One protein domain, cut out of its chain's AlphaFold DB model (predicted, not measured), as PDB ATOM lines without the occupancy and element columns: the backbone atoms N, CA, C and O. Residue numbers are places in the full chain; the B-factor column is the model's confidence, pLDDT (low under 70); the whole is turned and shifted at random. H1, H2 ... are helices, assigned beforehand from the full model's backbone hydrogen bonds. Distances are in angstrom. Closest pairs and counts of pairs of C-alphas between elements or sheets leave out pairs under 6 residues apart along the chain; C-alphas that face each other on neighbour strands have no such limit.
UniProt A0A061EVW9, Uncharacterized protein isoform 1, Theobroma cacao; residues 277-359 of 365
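AT A GLANCE: This is residues 277 to 359 of the 365 residues of the protein "Uncharacterized protein isoform 1" of Theobroma cacao (UniProt A0A061EVW9). Two crossed helices, H3 and H4, make the middle of a loose arrangement; H1 and H2 lie toward one end, and residues 349 to 359, of which 349 to 357 belong to H5, stick out at the other. The 83 printed residues have five named helices, H1 to H5, and no named strand: all helix. The whole is only just loose, close to compact, with a radius of gyration of the C-alphas of 14.3 A, spanning 42 by 28 by 24 A.

HOW THE PARTS SIT: H2, residues 294 to 307, touches no helix. H3, residues 315 to 323, touches H4, residues 331 to 341, at a steep tilt of 55 degrees, opposite ways; their closest C-alphas, Gly 318 and Leu 337, are 6.9 A apart. H1, residues 277 to 283, is close to H4 but not clearly touching, closest C-alphas Met 282 and Leu 334, 7.6 A. So is H5, residues 345 to 357, closest C-alphas Trp 348 and Tyr 340, 7.2 A. Every O i to N i+4 pair is within hydrogen-bond range in H1, H3 and H4; 7 of 10 are in H2, 8 of 9 in H5.

IN THESE COORDINATES: H2 measures 17.6 A, H5 18.1 A, H4 15.6 A, H3 12.2 A and H1 10.1 A. C-alpha 277 begins H1 at (-16.607, 4.458, -54.409); C-alpha 357 ends H5 at (-43.612, -16.661, -36.919).

THE WHOLE: The C-alphas farthest apart, Glu 295 and Gly 359, are 43.7 A apart. The printed part has no cut and no long link. Residues 305 to 306 and 308 to 315 have pLDDT under 70.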
ATOM      1  N   THR A 277     -16.019   5.729 -53.956       77.06
ATOM      2  CA  THR A 277     -16.607   4.458 -54.409       77.06
ATOM      3  C   THR A 277     -17.990   4.184 -53.802       77.06
ATOM      4  O   THR A 277     -18.888   3.708 -54.501       77.06
ATOM      5  N   HIS A 278     -18.195   4.525 -52.527       70.44
ATOM      6  CA  HIS A 278     -19.485   4.445 -51.842       70.44
ATOM      7  C   HIS A 278     -20.433   5.555 -52.307       70.44
ATOM      8  O   HIS A 278     -21.588   5.250 -52.597       70.44
ATOM      9  N   ILE A 279     -19.951   6.795 -52.469       80.88
ATOM     10  CA  ILE A 279     -20.744   7.922 -53.000       80.88
ATOM     11  C   ILE A 279     -21.270   7.579 -54.402       80.88
ATOM     12  O   ILE A 279     -22.479   7.577 -54.637       80.88
ATOM     13  N   THR A 280     -20.374   7.182 -55.310       82.62
ATOM     14  CA  THR A 280     -20.706   6.787 -56.687       82.62
ATOM     15  C   THR A 280     -21.728   5.652 -56.719       82.62
ATOM     16  O   THR A 280     -22.654   5.665 -57.534       82.62
ATOM     17  N   ARG A 281     -21.595   4.656 -55.831       79.75
ATOM     18  CA  ARG A 281     -22.517   3.516 -55.770       79.75
ATOM     19  C   ARG A 281     -23.860   3.887 -55.123       79.75
ATOM     20  O   ARG A 281     -24.884   3.372 -55.570       79.75
ATOM     21  N   MET A 282     -23.890   4.801 -54.149       76.56
ATOM     22  CA  MET A 282     -25.124   5.367 -53.583       76.56
ATOM     23  C   MET A 282     -25.913   6.139 -54.642       76.56
ATOM     24  O   MET A 282     -27.076   5.811 -54.871       76.56
ATOM     25  N   VAL A 283     -25.276   7.081 -55.346       81.88
ATOM     26  CA  VAL A 283     -25.904   7.884 -56.412       81.88
ATOM     27  C   VAL A 283     -26.446   6.990 -57.537       81.88
ATOM     28  O   VAL A 283     -27.612   7.106 -57.905       81.88
ATOM     29  N   LYS A 284     -25.661   6.008 -58.008       82.06
ATOM     30  CA  LYS A 284     -26.085   5.028 -59.038       82.06
ATOM     31  C   LYS A 284     -27.155   4.019 -58.579       82.06
ATOM     32  O   LYS A 284     -27.596   3.197 -59.387       82.06
ATOM     33  N   THR A 285     -27.540   4.032 -57.302       79.75
ATOM     34  CA  THR A 285     -28.603   3.171 -56.746       79.75
ATOM     35  C   THR A 285     -29.834   3.983 -56.334       79.75
ATOM     36  O   THR A 285     -30.948   3.489 -56.464       79.75
ATOM     37  N   HIS A 286     -29.651   5.236 -55.909       74.75
ATOM     38  CA  HIS A 286     -30.719   6.154 -55.510       74.75
ATOM     39  C   HIS A 286     -30.487   7.552 -56.126       74.75
ATOM     40  O   HIS A 286     -30.044   8.462 -55.420       74.75
ATOM     41  N   PRO A 287     -30.794   7.763 -57.424       86.00
ATOM     42  CA  PRO A 287     -30.572   9.050 -58.097       86.00
ATOM     43  C   PRO A 287     -31.314  10.228 -57.449       86.00
ATOM     44  O   PRO A 287     -30.845  11.360 -57.492       86.00
ATOM     45  N   SER A 288     -32.429   9.960 -56.759       80.94
ATOM     46  CA  SER A 288     -33.182  10.946 -55.973       80.94
ATOM     47  C   SER A 288     -32.382  11.599 -54.836       80.94
ATOM     48  O   SER A 288     -32.791  12.650 -54.344       80.94
ATOM     49  N   LEU A 289     -31.227  11.042 -54.443       78.88
ATOM     50  CA  LEU A 289     -30.291  11.706 -53.531       78.88
ATOM     51  C   LEU A 289     -29.685  12.982 -54.138       78.88
ATOM     52  O   LEU A 289     -29.397  13.900 -53.379       78.88
ATOM     53  N   LEU A 290     -29.554  13.077 -55.468       81.75
ATOM     54  CA  LEU A 290     -29.083  14.293 -56.153       81.75
ATOM     55  C   LEU A 290     -30.113  15.433 -56.099       81.75
ATOM     56  O   LEU A 290     -29.750  16.601 -56.137       81.75
ATOM     57  N   VAL A 291     -31.399  15.095 -55.967       81.19
ATOM     58  CA  VAL A 291     -32.511  16.056 -55.836       81.19
ATOM     59  C   VAL A 291     -32.691  16.509 -54.374       81.19
ATOM     60  O   VAL A 291     -33.419  17.455 -54.079       81.19
ATOM     61  N   CYS A 292     -32.027  15.847 -53.420       74.19
ATOM     62  CA  CYS A 292     -32.086  16.202 -52.005       74.19
ATOM     63  C   CYS A 292     -31.047  17.281 -51.674       74.19
ATOM     64  O   CYS A 292     -29.849  17.021 -51.731       74.19
ATOM     65  N   ASN A 293     -31.485  18.462 -51.218       80.44
ATOM     66  CA  ASN A 293     -30.560  19.482 -50.716       80.44
ATOM     67  C   ASN A 293     -29.716  18.922 -49.549       80.44
ATOM     68  O   ASN A 293     -30.262  18.493 -48.524       80.44
ATOM     69  N   ALA A 294     -28.392  18.934 -49.720       76.69
ATOM     70  CA  ALA A 294     -27.456  18.282 -48.813       76.69
ATOM     71  C   ALA A 294     -27.536  18.847 -47.387       76.69
ATOM     72  O   ALA A 294     -27.799  18.099 -46.448       76.69
ATOM     73  N   GLU A 295     -27.404  20.161 -47.228       78.50
ATOM     74  CA  GLU A 295     -27.370  20.852 -45.930       78.50
ATOM     75  C   GLU A 295     -28.685  20.750 -45.150       78.50
ATOM     76  O   GLU A 295     -28.681  20.608 -43.931       78.50
ATOM     77  N   LYS A 296     -29.828  20.823 -45.841       76.44
ATOM     78  CA  LYS A 296     -31.157  20.921 -45.209       76.44
ATOM     79  C   LYS A 296     -31.836  19.562 -45.035       76.44
ATOM     80  O   LYS A 296     -32.764  19.451 -44.237       76.44
ATOM     81  N   THR A 297     -31.399  18.528 -45.765       75.31
ATOM     82  CA  THR A 297     -32.060  17.204 -45.776       75.31
ATOM     83  C   THR A 297     -31.128  16.030 -45.489       75.31
ATOM     84  O   THR A 297     -31.578  15.059 -44.872       75.31
ATOM     85  N   LEU A 298     -29.868  16.070 -45.935       75.25
ATOM     86  CA  LEU A 298     -28.918  14.968 -45.737       75.25
ATOM     87  C   LEU A 298     -28.096  15.174 -44.462       75.25
ATOM     88  O   LEU A 298     -28.070  14.282 -43.618       75.25
ATOM     89  N   LEU A 299     -27.511  16.359 -44.269       78.44
ATOM     90  CA  LEU A 299     -26.684  16.699 -43.112       78.44
ATOM     91  C   LEU A 299     -27.418  16.495 -41.770       78.44
ATOM     92  O   LEU A 299     -26.876  15.759 -40.951       78.44
ATOM     93  N   PRO A 300     -28.679  16.932 -41.554       80.56
ATOM     94  CA  PRO A 300     -29.372  16.699 -40.282       80.56
ATOM     95  C   PRO A 300     -29.677  15.215 -40.023       80.56
ATOM     96  O   PRO A 300     -29.830  14.797 -38.877       80.56
ATOM     97  N   LYS A 301     -29.751  14.388 -41.079       72.19
ATOM     98  CA  LYS A 301     -29.886  12.926 -40.953       72.19
ATOM     99  C   LYS A 301     -28.538  12.277 -40.642       72.19
ATOM    100  O   LYS A 301     -28.476  11.422 -39.766       72.19
ATOM    101  N   ILE A 302     -27.465  12.696 -41.313       75.12
ATOM    102  CA  ILE A 302     -26.092  12.230 -41.062       75.12
ATOM    103  C   ILE A 302     -25.665  12.588 -39.631       75.12
ATOM    104  O   ILE A 302     -25.153  11.732 -38.911       75.12
ATOM    105  N   GLU A 303     -25.958  13.805 -39.173       76.69
ATOM    106  CA  GLU A 303     -25.748  14.237 -37.789       76.69
ATOM    107  C   GLU A 303     -26.620  13.471 -36.795       76.69
ATOM    108  O   GLU A 303     -26.131  13.105 -35.730       76.69
ATOM    109  N   PHE A 304     -27.874  13.152 -37.137       79.56
ATOM    110  CA  PHE A 304     -28.711  12.279 -36.312       79.56
ATOM    111  C   PHE A 304     -28.092  10.880 -36.151       79.56
ATOM    112  O   PHE A 304     -28.008  10.395 -35.025       79.56
ATOM    113  N   PHE A 305     -27.604  10.246 -37.223       69.50
ATOM    114  CA  PHE A 305     -26.928   8.941 -37.128       69.50
ATOM    115  C   PHE A 305     -25.612   9.031 -36.331       69.50
ATOM    116  O   PHE A 305     -25.415   8.271 -35.381       69.50
ATOM    117  N   ARG A 306     -24.780  10.051 -36.593       68.75
ATOM    118  CA  ARG A 306     -23.566  10.356 -35.811       68.75
ATOM    119  C   ARG A 306     -23.871  10.553 -34.318       68.75
ATOM    120  O   ARG A 306     -23.198   9.975 -33.472       68.75
ATOM    121  N   SER A 307     -24.916  11.316 -33.992       76.44
ATOM    122  CA  SER A 307     -25.392  11.570 -32.622       76.44
ATOM    123  C   SER A 307     -25.958  10.318 -31.941       76.44
ATOM    124  O   SER A 307     -25.876  10.190 -30.718       76.44
ATOM    125  N   LYS A 308     -26.502   9.371 -32.713       66.19
ATOM    126  CA  LYS A 308     -26.985   8.072 -32.220       66.19
ATOM    127  C   LYS A 308     -25.890   7.021 -32.037       66.19
ATOM    128  O   LYS A 308     -26.212   5.922 -31.594       66.19
ATOM    129  N   GLY A 309     -24.628   7.363 -32.298       55.62
ATOM    130  CA  GLY A 309     -23.500   6.453 -32.123       55.62
ATOM    131  C   GLY A 309     -23.214   5.567 -33.333       55.62
ATOM    132  O   GLY A 309     -22.450   4.625 -33.187       55.62
ATOM    133  N   THR A 310     -23.766   5.882 -34.511       57.47
ATOM    134  CA  THR A 310     -23.370   5.281 -35.798       57.47
ATOM    135  C   THR A 310     -22.757   6.318 -36.756       57.47
ATOM    136  O   THR A 310     -23.333   6.634 -37.802       57.47
ATOM    137  N   PRO A 311     -21.587   6.908 -36.420       54.84
ATOM    138  CA  PRO A 311     -20.699   7.478 -37.427       54.84
ATOM    139  C   PRO A 311     -20.063   6.353 -38.259       54.84
ATOM    140  O   PRO A 311     -19.592   5.365 -37.708       54.84
ATOM    141  N   CYS A 312     -19.983   6.551 -39.578       50.81
ATOM    142  CA  CYS A 312     -19.524   5.549 -40.547       50.81
ATOM    143  C   CYS A 312     -20.410   4.282 -40.612       50.81
ATOM    144  O   CYS A 312     -21.335   4.075 -39.826       50.81
ATOM    145  N   PHE A 313     -20.154   3.437 -41.613       54.41
ATOM    146  CA  PHE A 313     -20.692   2.082 -41.640       54.41
ATOM    147  C   PHE A 313     -19.887   1.238 -40.652       54.41
ATOM    148  O   PHE A 313     -18.711   0.973 -40.906       54.41
ATOM    149  N   ASP A 314     -20.510   0.803 -39.556       57.56
ATOM    150  CA  ASP A 314     -19.892  -0.165 -38.648       57.56
ATOM    151  C   ASP A 314     -19.380  -1.371 -39.439       57.56
ATOM    152  O   ASP A 314     -20.126  -1.992 -40.207       57.56
ATOM    153  N   ILE A 315     -18.115  -1.730 -39.219       63.91
ATOM    154  CA  ILE A 315     -17.518  -2.927 -39.823       63.91
ATOM    155  C   ILE A 315     -18.324  -4.160 -39.386       63.91
ATOM    156  O   ILE A 315     -18.613  -5.018 -40.214       63.91
ATOM    157  N   GLU A 316     -18.823  -4.170 -38.141       75.62
ATOM    158  CA  GLU A 316     -19.763  -5.178 -37.635       75.62
ATOM    159  C   GLU A 316     -21.062  -5.261 -38.453       75.62
ATOM    160  O   GLU A 316     -21.522  -6.362 -38.758       75.62
ATOM    161  N   ILE A 317     -21.655  -4.130 -38.863       80.38
ATOM    162  CA  ILE A 317     -22.846  -4.141 -39.731       80.38
ATOM    163  C   ILE A 317     -22.474  -4.719 -41.100       80.38
ATOM    164  O   ILE A 317     -23.157  -5.619 -41.593       80.38
ATOM    165  N   GLY A 318     -21.364  -4.268 -41.689       80.94
ATOM    166  CA  GLY A 318     -20.866  -4.813 -42.953       80.94
ATOM    167  C   GLY A 318     -20.628  -6.327 -42.897       80.94
ATOM    168  O   GLY A 318     -20.980  -7.040 -43.835       80.94
ATOM    169  N   ASP A 319     -20.094  -6.834 -41.788       84.00
ATOM    170  CA  ASP A 319     -19.826  -8.259 -41.586       84.00
ATOM    171  C   ASP A 319     -21.093  -9.068 -41.285       84.00
ATOM    172  O   ASP A 319     -21.255 -10.149 -41.852       84.00
ATOM    173  N   THR A 320     -22.053  -8.551 -40.505       85.19
ATOM    174  CA  THR A 320     -23.361  -9.228 -40.343       85.19
ATOM    175  C   THR A 320     -24.077  -9.421 -41.679       85.19
ATOM    176  O   THR A 320     -24.657 -10.478 -41.909       85.19
ATOM    177  N   ILE A 321     -23.965  -8.459 -42.595       87.94
ATOM    178  CA  ILE A 321     -24.629  -8.501 -43.903       87.94
ATOM    179  C   ILE A 321     -23.888  -9.412 -44.896       87.94
ATOM    180  O   ILE A 321     -24.536 -10.111 -45.674       87.94
ATOM    181  N   LYS A 322     -22.552  -9.504 -44.825       86.50
ATOM    182  CA  LYS A 322     -21.791 -10.562 -45.525       86.50
ATOM    183  C   LYS A 322     -22.194 -11.953 -45.024       86.50
ATOM    184  O   LYS A 322     -22.390 -12.855 -45.832       86.50
ATOM    185  N   ASN A 323     -22.370 -12.113 -43.710       87.75
ATOM    186  CA  ASN A 323     -22.784 -13.379 -43.094       87.75
ATOM    187  C   ASN A 323     -24.233 -13.775 -43.445       87.75
ATOM    188  O   ASN A 323     -24.548 -14.959 -43.437       87.75
ATOM    189  N   MET A 324     -25.086 -12.812 -43.817       86.25
ATOM    190  CA  MET A 324     -26.415 -13.032 -44.417       86.25
ATOM    191  C   MET A 324     -26.362 -13.322 -45.934       86.25
ATOM    192  O   MET A 324     -27.392 -13.343 -46.597       86.25
ATOM    193  N   GLY A 325     -25.175 -13.518 -46.521       86.44
ATOM    194  CA  GLY A 325     -25.018 -13.913 -47.925       86.44
ATOM    195  C   GLY A 325     -25.142 -12.784 -48.957       86.44
ATOM    196  O   GLY A 325     -25.231 -13.063 -50.152       86.44
ATOM    197  N   PHE A 326     -25.131 -11.508 -48.551       86.94
ATOM    198  CA  PHE A 326     -25.167 -10.392 -49.503       86.94
ATOM    199  C   PHE A 326     -23.769 -10.076 -50.069       86.94
ATOM    200  O   PHE A 326     -22.877  -9.647 -49.338       86.94
ATOM    201  N   ASP A 327     -23.602 -10.190 -51.391       87.62
ATOM    202  CA  ASP A 327     -22.348  -9.867 -52.092       87.62
ATOM    203  C   ASP A 327     -21.900  -8.404 -51.877       87.62
ATOM    204  O   ASP A 327     -22.558  -7.495 -52.401       87.62
ATOM    205  N   PRO A 328     -20.743  -8.121 -51.241       82.56
ATOM    206  CA  PRO A 328     -20.302  -6.751 -50.935       82.56
ATOM    207  C   PRO A 328     -20.008  -5.880 -52.169       82.56
ATOM    208  O   PRO A 328     -19.895  -4.656 -52.065       82.56
ATOM    209  N   THR A 329     -19.919  -6.477 -53.360       81.44
ATOM    210  CA  THR A 329     -19.794  -5.776 -54.651       81.44
ATOM    211  C   THR A 329     -21.159  -5.408 -55.256       81.44
ATOM    212  O   THR A 329     -21.257  -4.474 -56.052       81.44
ATOM    213  N   GLY A 330     -22.232  -6.109 -54.878       77.81
ATOM    214  CA  GLY A 330     -23.558  -5.985 -55.479       77.81
ATOM    215  C   GLY A 330     -24.365  -4.767 -55.010       77.81
ATOM    216  O   GLY A 330     -24.190  -4.250 -53.906       77.81
ATOM    217  N   LYS A 331     -25.335  -4.335 -55.832       74.81
ATOM    218  CA  LYS A 331     -26.303  -3.283 -55.450       74.81
ATOM    219  C   LYS A 331     -27.178  -3.703 -54.256       74.81
ATOM    220  O   LYS A 331     -27.503  -2.868 -53.418       74.81
ATOM    221  N   ARG A 332     -27.510  -5.000 -54.148       81.31
ATOM    222  CA  ARG A 332     -28.309  -5.567 -53.043       81.31
ATOM    223  C   ARG A 332     -27.652  -5.352 -51.677       81.31
ATOM    224  O   ARG A 332     -28.357  -5.011 -50.738       81.31
ATOM    225  N   TYR A 333     -26.325  -5.460 -51.584       84.19
ATOM    226  CA  TYR A 333     -25.595  -5.225 -50.337       84.19
ATOM    227  C   TYR A 333     -25.721  -3.780 -49.847       84.19
ATOM    228  O   TYR A 333     -25.947  -3.586 -48.662       84.19
ATOM    229  N   LEU A 334     -25.688  -2.763 -50.725       78.19
ATOM    230  CA  LEU A 334     -25.979  -1.385 -50.290       78.19
ATOM    231  C   LEU A 334     -27.406  -1.224 -49.764       78.19
ATOM    232  O   LEU A 334     -27.626  -0.468 -48.821       78.19
ATOM    233  N   TYR A 335     -28.376  -1.900 -50.381       79.81
ATOM    234  CA  TYR A 335     -29.766  -1.827 -49.943       79.81
ATOM    235  C   TYR A 335     -29.958  -2.517 -48.585       79.81
ATOM    236  O   TYR A 335     -30.553  -1.927 -47.686       79.81
ATOM    237  N   ALA A 336     -29.379  -3.707 -48.392       83.06
ATOM    238  CA  ALA A 336     -29.333  -4.387 -47.099       83.06
ATOM    239  C   ALA A 336     -28.618  -3.533 -46.035       83.06
ATOM    240  O   ALA A 336     -29.150  -3.351 -44.945       83.06
ATOM    241  N   LEU A 337     -27.473  -2.934 -46.379       83.25
ATOM    242  CA  LEU A 337     -26.682  -2.049 -45.518       83.25
ATOM    243  C   LEU A 337     -27.482  -0.831 -45.055       83.25
ATOM    244  O   LEU A 337     -27.527  -0.561 -43.860       83.25
ATOM    245  N   PHE A 338     -28.185  -0.162 -45.972       77.31
ATOM    246  CA  PHE A 338     -29.080   0.950 -45.651       77.31
ATOM    247  C   PHE A 338     -30.288   0.515 -44.804       77.31
ATOM    248  O   PHE A 338     -30.629   1.176 -43.823       77.31
ATOM    249  N   VAL A 339     -30.942  -0.600 -45.150       82.50
ATOM    250  CA  VAL A 339     -32.101  -1.108 -44.396       82.50
ATOM    251  C   VAL A 339     -31.693  -1.503 -42.979       82.50
ATOM    252  O   VAL A 339     -32.378  -1.117 -42.033       82.50
ATOM    253  N   TYR A 340     -30.571  -2.200 -42.808       84.06
ATOM    254  CA  TYR A 340     -30.075  -2.617 -41.499       84.06
ATOM    255  C   TYR A 340     -29.600  -1.414 -40.670       84.06
ATOM    256  O   TYR A 340     -30.029  -1.268 -39.530       84.06
ATOM    257  N   SER A 341     -28.818  -0.487 -41.249       78.44
ATOM    258  CA  SER A 341     -28.356   0.721 -40.543       78.44
ATOM    259  C   SER A 341     -29.485   1.704 -40.203       78.44
ATOM    260  O   SER A 341     -29.338   2.524 -39.299       78.44
ATOM    261  N   SER A 342     -30.629   1.633 -40.897       75.56
ATOM    262  CA  SER A 342     -31.828   2.418 -40.561       75.56
ATOM    263  C   SER A 342     -32.549   1.941 -39.290       75.56
ATOM    264  O   SER A 342     -33.479   2.606 -38.826       75.56
ATOM    265  N   MET A 343     -32.155   0.793 -38.723       81.56
ATOM    266  CA  MET A 343     -32.823   0.156 -37.589       81.56
ATOM    267  C   MET A 343     -31.843  -0.184 -36.463       81.56
ATOM    268  O   MET A 343     -30.663  -0.427 -36.677       81.56
ATOM    269  N   THR A 344     -32.341  -0.263 -35.229       85.12
ATOM    270  CA  THR A 344     -31.566  -0.856 -34.130       85.12
ATOM    271  C   THR A 344     -31.647  -2.380 -34.186       85.12
ATOM    272  O   THR A 344     -32.685  -2.927 -34.571       85.12
ATOM    273  N   LYS A 345     -30.598  -3.077 -33.720       84.00
ATOM    274  CA  LYS A 345     -30.547  -4.550 -33.645       84.00
ATOM    275  C   LYS A 345     -31.809  -5.151 -33.006       84.00
ATOM    276  O   LYS A 345     -32.519  -5.901 -33.655       84.00
ATOM    277  N   ALA A 346     -32.223  -4.650 -31.840       84.69
ATOM    278  CA  ALA A 346     -33.455  -5.064 -31.149       84.69
ATOM    279  C   ALA A 346     -34.786  -4.723 -31.872       84.69
ATOM    280  O   ALA A 346     -35.872  -4.950 -31.321       84.69
ATOM    281  N   THR A 347     -34.730  -4.131 -33.069       88.81
ATOM    282  CA  THR A 347     -35.859  -3.936 -33.995       88.81
ATOM    283  C   THR A 347     -35.712  -4.811 -35.244       88.81
ATOM    284  O   THR A 347     -36.722  -5.309 -35.738       88.81
ATOM    285  N   TRP A 348     -34.480  -5.065 -35.703       89.25
ATOM    286  CA  TRP A 348     -34.173  -6.125 -36.670       89.25
ATOM    287  C   TRP A 348     -34.559  -7.503 -36.121       89.25
ATOM    288  O   TRP A 348     -35.368  -8.194 -36.736       89.25
ATOM    289  N   ASP A 349     -34.101  -7.843 -34.912       89.50
ATOM    290  CA  ASP A 349     -34.393  -9.115 -34.244       89.50
ATOM    291  C   ASP A 349     -35.907  -9.367 -34.200       89.50
ATOM    292  O   ASP A 349     -36.366 -10.440 -34.566       89.50
ATOM    293  N   LYS A 350     -36.707  -8.337 -33.872       94.19
ATOM    294  CA  LYS A 350     -38.183  -8.391 -33.858       94.19
ATOM    295  C   LYS A 350     -38.815  -8.591 -35.237       94.19
ATOM    296  O   LYS A 350     -39.907  -9.149 -35.301       94.19
ATOM    297  N   LYS A 351     -38.185  -8.124 -36.320       88.94
ATOM    298  CA  LYS A 351     -38.633  -8.403 -37.695       88.94
ATOM    299  C   LYS A 351     -38.351  -9.855 -38.065       88.94
ATOM    300  O   LYS A 351     -39.276 -10.535 -38.497       88.94
ATOM    301  N   VAL A 352     -37.134 -10.344 -37.822       90.38
ATOM    302  CA  VAL A 352     -36.765 -11.758 -38.030       90.38
ATOM    303  C   VAL A 352     -37.702 -12.673 -37.233       90.38
ATOM    304  O   VAL A 352     -38.275 -13.614 -37.777       90.38
ATOM    305  N   ASP A 353     -37.973 -12.322 -35.976       94.06
ATOM    306  CA  ASP A 353     -38.937 -12.998 -35.104       94.06
ATOM    307  C   ASP A 353     -40.369 -13.023 -35.659       94.06
ATOM    308  O   ASP A 353     -41.139 -13.915 -35.301       94.06
ATOM    309  N   LEU A 354     -40.771 -12.028 -36.456       95.94
ATOM    310  CA  LEU A 354     -42.086 -11.974 -37.097       95.94
ATOM    311  C   LEU A 354     -42.108 -12.805 -38.382       95.94
ATOM    312  O   LEU A 354     -43.063 -13.551 -38.572       95.94
ATOM    313  N   PHE A 355     -41.062 -12.755 -39.210       91.38
ATOM    314  CA  PHE A 355     -40.955 -13.593 -40.409       91.38
ATOM    315  C   PHE A 355     -40.891 -15.090 -40.059       91.38
ATOM    316  O   PHE A 355     -41.677 -15.873 -40.594       91.38
ATOM    317  N   LYS A 356     -40.098 -15.478 -39.050       94.50
ATOM    318  CA  LYS A 356     -40.078 -16.856 -38.521       94.50
ATOM    319  C   LYS A 356     -41.448 -17.299 -37.980       94.50
ATOM    320  O   LYS A 356     -41.863 -18.433 -38.193       94.50
ATOM    321  N   LYS A 357     -42.215 -16.396 -37.345       94.81
ATOM    322  CA  LYS A 357     -43.612 -16.661 -36.919       94.81
ATOM    323  C   LYS A 357     -44.618 -16.716 -38.080       94.81
ATOM    324  O   LYS A 357     -45.708 -17.249 -37.892       94.81
ATOM    325  N   LEU A 358     -44.268 -16.184 -39.251       93.88
ATOM    326  CA  LEU A 358     -45.029 -16.296 -40.500       93.88
ATOM    327  C   LEU A 358     -44.611 -17.516 -41.344       93.88
ATOM    328  O   LEU A 358     -45.175 -17.719 -42.416       93.88
ATOM    329  N   GLY A 359     -43.674 -18.339 -40.855       94.00
ATOM    330  CA  GLY A 359     -43.269 -19.605 -41.472       94.00
ATOM    331  C   GLY A 359     -42.050 -19.537 -42.394       94.00
ATOM    332  O   GLY A 359     -41.769 -20.536 -43.043       94.00
TER     333      GLY A 359